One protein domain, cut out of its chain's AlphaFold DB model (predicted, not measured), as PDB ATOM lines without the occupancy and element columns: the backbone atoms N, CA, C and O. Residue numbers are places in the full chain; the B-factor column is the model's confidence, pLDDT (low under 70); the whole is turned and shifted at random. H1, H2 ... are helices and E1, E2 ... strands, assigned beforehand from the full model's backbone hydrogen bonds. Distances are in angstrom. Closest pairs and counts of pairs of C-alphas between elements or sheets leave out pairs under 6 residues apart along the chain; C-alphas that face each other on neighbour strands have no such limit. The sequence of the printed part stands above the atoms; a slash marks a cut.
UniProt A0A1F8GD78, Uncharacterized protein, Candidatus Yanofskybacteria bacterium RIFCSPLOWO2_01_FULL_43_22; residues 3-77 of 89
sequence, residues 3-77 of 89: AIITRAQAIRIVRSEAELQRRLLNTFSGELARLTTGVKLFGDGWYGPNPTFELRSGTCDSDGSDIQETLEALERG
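What this domain is: This is residues 3 to 77 of the 89 residues of an uncharacterized protein of Candidatus Yanofskybacteria bacterium RIFCSPLOWO2_01_FULL_43_22 (UniProt A0A1F8GD78). A four-stranded sheet, only just strongly twisted with C-alphas up to 4.4 A off its best plane, has the three helices on one face, making two layers, a sheet and a layer of helices: H1 and H3 are over the strands, only just about perpendicular to each other at 72 degrees, and H2 sits by the strand ends where E2 begins and E3 ends. The links at residues 45 to 51 and 58 to 64 lie towards opposite ends of the long axis. The printed part has 75 residues, with three named helices and four named strands in the order E1 H1 H2 E2 E3 E4 H3; the sheet runs E1 E4 E3 E2, antiparallel throughout, and the class is mixed, helices and strands. It is compact, with a radius of gyration of the C-alphas of 11.8 A and spans of 31 by 26 by 19 A.

Where its parts are: Find C-alpha 3 at (186.937, 307.845, 218.837), where strand E1, residues 3 to 5, begins. Next come helix H1, residues 7 to 14, 10.4 A long, and helix H2, residues 17 to 26, 14.1 A long. Strand E2, residues 31 to 34, begins at C-alpha 31, at (192.376, 295.982, 224.507). Strand E3, residues 39 to 44, runs 15.4 A, and strand E4, residues 52 to 57, runs 16.7 A. Helix H3, residues 65 to 76, runs 16.2 A to C-alpha 76 at (190.594, 305.846, 202.839).

How they stand to each other: Look first at E2, E3 and E4, a meander, each strand the antiparallel neighbour of the one before; E2 and E3 form a hairpin, as do E3 and E4. Between E3 and E2, N 41 and O 33 are 2.8 A apart, within hydrogen-bond range; between E4 and E3, N 42 and O 54 are at 2.7 A. Edge strand E1 is the antiparallel neighbour of E4, with N 5 and O 53 within hydrogen-bond range at 2.8 A. H1 is on the sheet at a height of 9.1 A; its closest C-alphas to E4 are Ala 10 and Phe 53, 6.7 A. H3, on the same face, has a height of 9.6 A and lies over E4, at 21 degrees on the local plane, along the strands; Ser 57 and Ile 67 have their closest C-alphas, 6.7 A. H1 and H3 are close but not clearly touching, with the closest C-alphas, Gln 9 and Leu 74, at 6.4 A. H1 and H2 touch only at the corner, about perpendicular at 81 degrees, with the closest C-alphas, Ile 11 and Glu 17, at 5.4 A. H2 is on the sheet but only just over none of its strands; its closest C-alphas to E2 are Arg 23 and Leu 32, 5.6 A. H2 and H3 are apart. In H1, H2 and H3 every O i to N i+4 pair is within hydrogen-bond range.

The domain as a whole: The two C-alphas farthest apart are those of Pro 49 and Asp 61, 34.5 A. The printed part has no cut, and no link is long. Mean pLDDT of the printed part is 77.9; look for values under 70 at residues 27 to 29, 45 to 50 and 58 to 64.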
ATOM      1  N   ALA A   3     187.782 307.931 220.023       83.56
ATOM      2  CA  ALA A   3     186.937 307.845 218.837       83.56
ATOM      3  C   ALA A   3     186.205 306.506 218.790       83.56
ATOM      4  O   ALA A   3     186.814 305.464 219.017       83.56
ATOM      5  N   ILE A   4     184.908 306.541 218.489       86.19
ATOM      6  CA  ILE A   4     184.102 305.333 218.307       86.19
ATOM      7  C   ILE A   4     184.177 304.940 216.837       86.19
ATOM      8  O   ILE A   4     183.935 305.770 215.961       86.19
ATOM      9  N   ILE A   5     184.504 303.680 216.572       85.38
ATOM     10  CA  ILE A   5     184.560 303.120 215.226       85.38
ATOM     11  C   ILE A   5     183.571 301.968 215.074       85.38
ATOM     12  O   ILE A   5     183.162 301.309 216.033       85.38
ATOM     13  N   THR A   6     183.193 301.714 213.831       86.25
ATOM     14  CA  THR A   6     182.298 300.617 213.467       86.25
ATOM     15  C   THR A   6     183.006 299.264 213.525       86.25
ATOM     16  O   THR A   6     184.231 299.164 213.421       86.25
ATOM     17  N   ARG A   7     182.219 298.184 213.588       84.69
ATOM     18  CA  ARG A   7     182.731 296.809 213.491       84.69
ATOM     19  C   ARG A   7     183.556 296.582 212.222       84.69
ATOM     20  O   ARG A   7     184.617 295.978 212.296       84.69
ATOM     21  N   ALA A   8     183.113 297.097 211.075       84.50
ATOM     22  CA  ALA A   8     183.840 296.963 209.812       84.50
ATOM     23  C   ALA A   8     185.230 297.624 209.867       84.50
ATOM     24  O   ALA A   8     186.217 297.053 209.401       84.50
ATOM     25  N   GLN A   9     185.328 298.799 210.493       85.94
ATOM     26  CA  GLN A   9     186.605 299.477 210.720       85.94
ATOM     27  C   GLN A   9     187.485 298.705 211.708       85.94
ATOM     28  O   GLN A   9     188.665 298.501 211.437       85.94
ATOM     29  N   ALA A  10     186.918 298.191 212.803       85.25
ATOM     30  CA  ALA A  10     187.653 297.344 213.740       85.25
ATOM     31  C   ALA A  10     188.207 296.083 213.057       85.25
ATOM     32  O   ALA A  10     189.375 295.753 213.250       85.25
ATOM     33  N   ILE A  11     187.418 295.428 212.193       86.38
ATOM     34  CA  ILE A  11     187.854 294.281 211.381       86.38
ATOM     35  C   ILE A  11     189.022 294.663 210.474       86.38
ATOM     36  O   ILE A  11     189.985 293.906 210.384       86.38
ATOM     37  N   ARG A  12     188.977 295.837 209.832       84.12
ATOM     38  CA  ARG A  12     190.097 296.338 209.019       84.12
ATOM     39  C   ARG A  12     191.370 296.502 209.846       84.12
ATOM     40  O   ARG A  12     192.440 296.120 209.376       84.12
ATOM     41  N   ILE A  13     191.252 296.997 211.079       83.38
ATOM     42  CA  ILE A  13     192.390 297.098 212.002       83.38
ATOM     43  C   ILE A  13     192.919 295.706 212.334       83.38
ATOM     44  O   ILE A  13     194.106 295.474 212.183       83.38
ATOM     45  N   VAL A  14     192.084 294.749 212.743       83.44
ATOM     46  CA  VAL A  14     192.556 293.406 213.142       83.44
ATOM     47  C   VAL A  14     192.689 292.411 211.978       83.44
ATOM     48  O   VAL A  14     192.917 291.225 212.200       83.44
ATOM     49  N   ARG A  15     192.576 292.889 210.733       82.19
ATOM     50  CA  ARG A  15     192.638 292.160 209.448       82.19
ATOM     51  C   ARG A  15     191.509 291.176 209.148       82.19
ATOM     52  O   ARG A  15     191.301 290.876 207.976       82.19
ATOM     53  N   SER A  16     190.803 290.637 210.139       84.94
ATOM     54  CA  SER A  16     189.713 289.689 209.881       84.94
ATOM     55  C   SER A  16     188.682 289.639 210.998       84.94
ATOM     56  O   SER A  16     188.976 289.918 212.160       84.94
ATOM     57  N   GLU A  17     187.466 289.232 210.645       86.00
ATOM     58  CA  GLU A  17     186.386 289.040 211.609       86.00
ATOM     59  C   GLU A  17     186.697 287.936 212.624       86.00
ATOM     60  O   GLU A  17     186.451 288.110 213.817       86.00
ATOM     61  N   ALA A  18     187.313 286.842 212.170       85.56
ATOM     62  CA  ALA A  18     187.725 285.747 213.041       85.56
ATOM     63  C   ALA A  18     188.768 286.199 214.075       85.56
ATOM     64  O   ALA A  18     188.688 285.824 215.244       85.56
ATOM     65  N   GLU A  19     189.725 287.038 213.668       85.50
ATOM     66  CA  GLU A  19     190.709 287.611 214.589       85.50
ATOM     67  C   GLU A  19     190.049 288.594 215.563       85.50
ATOM     68  O   GLU A  19     190.353 288.558 216.754       85.50
ATOM     69  N   LEU A  20     189.094 289.411 215.102       85.12
ATOM     70  CA  LEU A  20     188.338 290.305 215.981       85.12
ATOM     71  C   LEU A  20     187.599 289.525 217.065       85.12
ATOM     72  O   LEU A  20     187.711 289.857 218.240       85.12
ATOM     73  N   GLN A  21     186.882 288.470 216.677       83.38
ATOM     74  CA  GLN A  21     186.162 287.603 217.606       83.38
ATOM     75  C   GLN A  21     187.110 286.884 218.560       83.38
ATOM     76  O   GLN A  21     186.853 286.861 219.758       83.38
ATOM     77  N   ARG A  22     188.232 286.346 218.064       83.25
ATOM     78  CA  ARG A  22     189.241 285.699 218.913       83.25
ATOM     79  C   ARG A  22     189.759 286.654 219.985       83.25
ATOM     80  O   ARG A  22     189.879 286.258 221.137       83.25
ATOM     81  N   ARG A  23     190.065 287.901 219.619       81.88
ATOM     82  CA  ARG A  23     190.567 288.905 220.566       81.88
ATOM     83  C   ARG A  23     189.491 289.386 221.520       81.88
ATOM     84  O   ARG A  23     189.763 289.504 222.704       81.88
ATOM     85  N   LEU A  24     188.268 289.574 221.032       80.00
ATOM     86  CA  LEU A  24     187.126 289.846 221.896       80.00
ATOM     87  C   LEU A  24     186.965 288.742 222.940       80.00
ATOM     88  O   LEU A  24     186.810 289.068 224.099       80.00
ATOM     89  N   LEU A  25     187.078 287.467 222.557       78.31
ATOM     90  CA  LEU A  25     186.926 286.328 223.467       78.31
ATOM     91  C   LEU A  25     188.100 286.148 224.446       78.31
ATOM     92  O   LEU A  25     187.888 285.677 225.561       78.31
ATOM     93  N   ASN A  26     189.325 286.496 224.040       71.94
ATOM     94  CA  ASN A  26     190.540 286.244 224.826       71.94
ATOM     95  C   ASN A  26     191.032 287.440 225.655       71.94
ATOM     96  O   ASN A  26     191.926 287.266 226.485       71.94
ATOM     97  N   THR A  27     190.515 288.649 225.441       67.38
ATOM     98  CA  THR A  27     191.054 289.847 226.092       67.38
ATOM     99  C   THR A  27     190.264 290.216 227.347       67.38
ATOM    100  O   THR A  27     189.200 290.812 227.271       67.38
ATOM    101  N   PHE A  28     190.861 290.005 228.523       64.75
ATOM    102  CA  PHE A  28     190.287 290.424 229.812       64.75
ATOM    103  C   PHE A  28     190.320 291.952 230.051       64.75
ATOM    104  O   PHE A  28     189.564 292.472 230.864       64.75
ATOM    105  N   SER A  29     191.201 292.682 229.358       68.00
ATOM    106  CA  SER A  29     191.422 294.131 229.519       68.00
ATOM    107  C   SER A  29     190.613 295.017 228.561       68.00
ATOM    108  O   SER A  29     190.753 296.239 228.594       68.00
ATOM    109  N   GLY A  30     189.829 294.425 227.655       75.81
ATOM    110  CA  GLY A  30     189.165 295.127 226.554       75.81
ATOM    111  C   GLY A  30     190.091 295.627 225.431       75.81
ATOM    112  O   GLY A  30     189.580 296.010 224.387       75.81
ATOM    113  N   GLU A  31     191.426 295.605 225.574       84.50
ATOM    114  CA  GLU A  31     192.376 295.982 224.507       84.50
ATOM    115  C   GLU A  31     192.461 294.910 223.398       84.50
ATOM    116  O   GLU A  31     193.023 293.828 223.569       84.50
ATOM    117  N   LEU A  32     191.919 295.213 222.220       84.06
ATOM    118  CA  LEU A  32     191.881 294.306 221.073       84.06
ATOM    119  C   LEU A  32     193.105 294.449 220.172       84.06
ATOM    120  O   LEU A  32     193.542 293.477 219.569       84.06
ATOM    121  N   ALA A  33     193.670 295.640 220.014       84.00
ATOM    122  CA  ALA A  33     194.857 295.818 219.182       84.00
ATOM    123  C   ALA A  33     195.618 297.080 219.559       84.00
ATOM    124  O   ALA A  33     195.045 298.037 220.067       84.00
ATOM    125  N   ARG A  34     196.906 297.108 219.226       84.50
ATOM    126  CA  ARG A  34     197.729 298.310 219.294       84.50
ATOM    127  C   ARG A  34     198.220 298.655 217.896       84.50
ATOM    128  O   ARG A  34     198.762 297.799 217.200       84.50
ATOM    129  N   LEU A  35     197.992 299.895 217.502       80.94
ATOM    130  CA  LEU A  35     198.416 300.470 216.238       80.94
ATOM    131  C   LEU A  35     199.812 301.091 216.378       80.94
ATOM    132  O   LEU A  35     200.277 301.395 217.481       80.94
ATOM    133  N   THR A  36     200.499 301.266 215.251       70.69
ATOM    134  CA  THR A  36     201.863 301.818 215.202       70.69
ATOM    135  C   THR A  36     201.924 303.297 215.566       70.69
ATOM    136  O   THR A  36     202.950 303.752 216.055       70.69
ATOM    137  N   THR A  37     200.816 304.012 215.393       70.31
ATOM    138  CA  THR A  37     200.611 305.422 215.762       70.31
ATOM    139  C   THR A  37     200.468 305.631 217.275       70.31
ATOM    140  O   THR A  37     200.092 306.697 217.731       70.31
ATOM    141  N   GLY A  38     200.689 304.595 218.094       78.19
ATOM    142  CA  GLY A  38     200.467 304.666 219.540       78.19
ATOM    143  C   GLY A  38     198.996 304.548 219.944       78.19
ATOM    144  O   GLY A  38     198.709 304.385 221.128       78.19
ATOM    145  N   VAL A  39     198.068 304.533 218.984       84.12
ATOM    146  CA  VAL A  39     196.638 304.310 219.216       84.12
ATOM    147  C   VAL A  39     196.375 302.850 219.583       84.12
ATOM    148  O   VAL A  39     197.032 301.923 219.112       84.12
ATOM    149  N   LYS A  40     195.398 302.627 220.448       87.38
ATOM    150  CA  LYS A  40     194.941 301.322 220.906       87.38
ATOM    151  C   LYS A  40     193.463 301.166 220.593       87.38
ATOM    152  O   LYS A  40     192.676 302.082 220.817       87.38
ATOM    153  N   LEU A  41     193.104 299.995 220.093       86.69
ATOM    154  CA  LEU A  41     191.738 299.563 219.870       86.69
ATOM    155  C   LEU A  41     191.235 298.850 221.118       86.69
ATOM    156  O   LEU A  41     191.834 297.869 221.553       86.69
ATOM    157  N   PHE A  42     190.105 299.307 221.628       86.94
ATOM    158  CA  PHE A  42     189.364 298.696 222.713       86.94
ATOM    159  C   PHE A  42     188.005 298.209 222.207       86.94
ATOM    160  O   PHE A  42     187.377 298.856 221.368       86.94
ATOM    161  N   GLY A  43     187.561 297.058 222.697       84.38
ATOM    162  CA  GLY A  43     186.181 296.605 222.565       84.38
ATOM    163  C   GLY A  43     185.405 297.058 223.789       84.38
ATOM    164  O   GLY A  43     185.693 296.592 224.888       84.38
ATOM    165  N   ASP A  44     184.443 297.958 223.602       70.25
ATOM    166  CA  ASP A  44     183.555 298.410 224.667       70.25
ATOM    167  C   ASP A  44     182.173 297.789 224.423       70.25
ATOM    168  O   ASP A  44     181.548 298.004 223.381       70.25
ATOM    169  N   GLY A  45     181.719 296.941 225.348       59.81
ATOM    170  CA  GLY A  45     180.414 296.281 225.247       59.81
ATOM    171  C   GLY A  45     180.439 294.880 224.627       59.81
ATOM    172  O   GLY A  45     179.763 294.617 223.634       59.81
ATOM    173  N   TRP A  46     181.141 293.947 225.281       58.66
ATOM    174  CA  TRP A  46     181.151 292.500 224.976       58.66
ATOM    175  C   TRP A  46     179.732 291.872 224.907       58.66
ATOM    176  O   TRP A  46     179.549 290.823 224.300       58.66
ATOM    177  N   TYR A  47     178.708 292.516 225.480       55.81
ATOM    178  CA  TYR A  47     177.388 291.916 225.732       55.81
ATOM    179  C   TYR A  47     176.213 292.515 224.932       55.81
ATOM    180  O   TYR A  47     175.059 292.296 225.296       55.81
ATOM    181  N   GLY A  48     176.467 293.265 223.853       60.84
ATOM    182  CA  GLY A  48     175.412 293.866 223.022       60.84
ATOM    183  C   GLY A  48     175.309 293.267 221.609       60.84
ATOM    184  O   GLY A  48     176.319 292.824 221.065       60.84
ATOM    185  N   PRO A  49     174.127 293.314 220.955       64.25
ATOM    186  CA  PRO A  49     173.975 292.919 219.546       64.25
ATOM    187  C   PRO A  49     174.780 293.809 218.583       64.25
ATOM    188  O   PRO A  49     175.081 293.393 217.469       64.25
ATOM    189  N   ASN A  50     175.162 295.010 219.030       67.88
ATOM    190  CA  ASN A  50     176.037 295.939 218.324       67.88
ATOM    191  C   ASN A  50     177.236 296.293 219.216       67.88
ATOM    192  O   ASN A  50     177.171 297.295 219.931       67.88
ATOM    193  N   PRO A  51     178.314 295.487 219.219       71.62
ATOM    194  CA  PRO A  51     179.517 295.830 219.964       71.62
ATOM    195  C   PRO A  51     180.124 297.119 219.404       71.62
ATOM    196  O   PRO A  51     180.298 297.265 218.188       71.62
ATOM    197  N   THR A  52     180.443 298.048 220.297       81.25
ATOM    198  CA  THR A  52     181.132 299.295 219.963       81.25
ATOM    199  C   THR A  52     182.635 299.141 220.138       81.25
ATOM    200  O   THR A  52     183.121 298.416 221.004       81.25
ATOM    201  N   PHE A  53     183.398 299.827 219.293       86.75
ATOM    202  CA  PHE A  53     184.852 299.781 219.332       86.75
ATOM    203  C   PHE A  53     185.386 301.185 219.541       86.75
ATOM    204  O   PHE A  53     184.930 302.129 218.901       86.75
ATOM    205  N   GLU A  54     186.356 301.323 220.432       88.06
ATOM    206  CA  GLU A  54     186.935 302.607 220.790       88.06
ATOM    207  C   GLU A  54     188.421 302.643 220.442       88.06
ATOM    208  O   GLU A  54     189.198 301.782 220.846       88.06
ATOM    209  N   LEU A  55     188.837 303.682 219.727       87.06
ATOM    210  CA  LEU A  55     190.235 304.051 219.576       87.06
ATOM    211  C   LEU A  55     190.614 305.021 220.690       87.06
ATOM    212  O   LEU A  55     189.974 306.060 220.876       87.06
ATOM    213  N   ARG A  56     191.666 304.680 221.430       85.69
ATOM    214  CA  ARG A  56     192.230 305.503 222.501       85.69
ATOM    215  C   ARG A  56     193.714 305.706 222.247       85.69
ATOM    216  O   ARG A  56     194.402 304.773 221.846       85.69
ATOM    217  N   SER A  57     194.220 306.905 222.507       81.44
ATOM    218  CA  SER A  57     195.665 307.130 222.484       81.44
ATOM    219  C   SER A  57     196.327 306.326 223.608       81.44
ATOM    220  O   SER A  57     195.845 306.324 224.741       81.44
ATOM    221  N   GLY A  58     197.410 305.616 223.294       68.56
ATOM    222  CA  GLY A  58     198.228 304.895 224.268       68.56
ATOM    223  C   GLY A  58     199.259 305.773 224.981       68.56
ATOM    224  O   GLY A  58     199.934 305.281 225.882       68.56
ATOM    225  N   THR A  59     199.382 307.039 224.586       64.12
ATOM    226  CA  THR A  59     200.319 308.036 225.117       64.12
ATOM    227  C   THR A  59     199.534 309.249 225.613       64.12
ATOM    228  O   THR A  59     198.690 309.787 224.895       64.12
ATOM    229  N   CYS A  60     199.802 309.684 226.850       55.56
ATOM    230  CA  CYS A  60     199.159 310.864 227.444       55.56
ATOM    231  C   CYS A  60     199.525 312.176 226.724       55.56
ATOM    232  O   CYS A  60     198.756 313.125 226.801       55.56
ATOM    233  N   ASP A  61     200.653 312.193 226.005       55.72
ATOM    234  CA  ASP A  61     201.196 313.347 225.268       55.72
ATOM    235  C   ASP A  61     200.806 313.399 223.785       55.72
ATOM    236  O   ASP A  61     201.134 314.355 223.089       55.72
ATOM    237  N   SER A  62     200.112 312.381 223.272       54.12
ATOM    238  CA  SER A  62     199.617 312.434 221.899       54.12
ATOM    239  C   SER A  62     198.368 313.304 221.858       54.12
ATOM    240  O   SER A  62     197.254 312.847 222.155       54.12
ATOM    241  N   ASP A  63     198.580 314.567 221.493       58.91
ATOM    242  CA  ASP A  63     197.582 315.432 220.869       58.91
ATOM    243  C   ASP A  63     196.763 314.568 219.900       58.91
ATOM    244  O   ASP A  63     197.322 313.758 219.166       58.91
ATOM    245  N   GLY A  64     195.433 314.641 219.939       62.53
ATOM    246  CA  GLY A  64     194.522 313.666 219.314       62.53
ATOM    247  C   GLY A  64     194.686 313.403 217.804       62.53
ATOM    248  O   GLY A  64     193.961 312.572 217.255       62.53
ATOM    249  N   SER A  65     195.644 314.066 217.160       71.75
ATOM    250  CA  SER A  65     196.180 313.852 215.820       71.75
ATOM    251  C   SER A  65     196.402 312.382 215.462       71.75
ATOM    252  O   SER A  65     195.981 311.978 214.386       71.75
ATOM    253  N   ASP A  66     196.960 311.550 216.351       77.75
ATOM    254  CA  ASP A  66     197.212 310.130 216.029       77.75
ATOM    255  C   ASP A  66     195.911 309.333 215.821       77.75
ATOM    256  O   ASP A  66     195.816 308.444 214.967       77.75
ATOM    257  N   ILE A  67     194.873 309.652 216.604       81.38
ATOM    258  CA  ILE A  67     193.548 309.031 216.465       81.38
ATOM    259  C   ILE A  67     192.885 309.530 215.184       81.38
ATOM    260  O   ILE A  67     192.297 308.731 214.460       81.38
ATOM    261  N   GLN A  68     192.993 310.827 214.900       83.12
ATOM    262  CA  GLN A  68     192.432 311.425 213.695       83.12
ATOM    263  C   GLN A  68     193.082 310.861 212.425       83.12
ATOM    264  O   GLN A  68     192.361 310.410 211.540       83.12
ATOM    265  N   GLU A  69     194.410 310.754 212.382       81.81
ATOM    266  CA  GLU A  69     195.141 310.118 211.280       81.81
ATOM    267  C   GLU A  69     194.680 308.668 211.072       81.81
ATOM    268  O   GLU A  69     194.426 308.228 209.950       81.81
ATOM    269  N   THR A  70     194.497 307.929 212.171       83.31
ATOM    270  CA  THR A  70     193.999 306.550 212.134       83.31
ATOM    271  C   THR A  70     192.585 306.472 211.540       83.31
ATOM    272  O   THR A  70     192.290 305.559 210.767       83.31
ATOM    273  N   LEU A  71     191.700 307.412 211.883       84.06
ATOM    274  CA  LEU A  71     190.353 307.489 211.315       84.06
ATOM    275  C   LEU A  71     190.390 307.817 209.823       84.06
ATOM    276  O   LEU A  71     189.755 307.111 209.043       84.06
ATOM    277  N   GLU A  72     191.175 308.813 209.418       85.06
ATOM    278  CA  GLU A  72     191.310 309.196 208.011       85.06
ATOM    279  C   GLU A  72     191.833 308.033 207.158       85.06
ATOM    280  O   GLU A  72     191.307 307.753 206.080       85.06
ATOM    281  N   ALA A  73     192.827 307.299 207.654       83.19
ATOM    282  CA  ALA A  73     193.334 306.101 206.996       83.19
ATOM    283  C   ALA A  73     192.265 304.992 206.898       83.19
ATOM    284  O   ALA A  73     192.150 304.325 205.866       83.19
ATOM    285  N   LEU A  74     191.416 304.815 207.920       81.88
ATOM    286  CA  LEU A  74     190.285 303.874 207.862       81.88
ATOM    287  C   LEU A  74     189.232 304.271 206.828       81.88
ATOM    288  O   LEU A  74     188.680 303.385 206.165       81.88
ATOM    289  N   GLU A  75     188.949 305.567 206.705       83.94
ATOM    290  CA  GLU A  75     188.030 306.120 205.706       83.94
ATOM    291  C   GLU A  75     188.576 305.938 204.288       83.94
ATOM    292  O   GLU A  75     187.844 305.509 203.396       83.94
ATOM    293  N   ARG A  76     189.886 306.136 204.099       81.75
ATOM    294  CA  ARG A  76     190.594 305.846 202.839       81.75
ATOM    295  C   ARG A  76     190.704 304.346 202.539       81.75
ATOM    296  O   ARG A  76     191.039 303.963 201.422       81.75
ATOM    297  N   GLY A  77     190.390 303.485 203.510       73.81
ATOM    298  CA  GLY A  77     190.466 302.031 203.380       73.81
ATOM    299  C   GLY A  77     191.880 301.465 203.476       73.81
ATOM    300  O   GLY A  77     192.112 300.333 203.051       73.81
TER     301      GLY A  77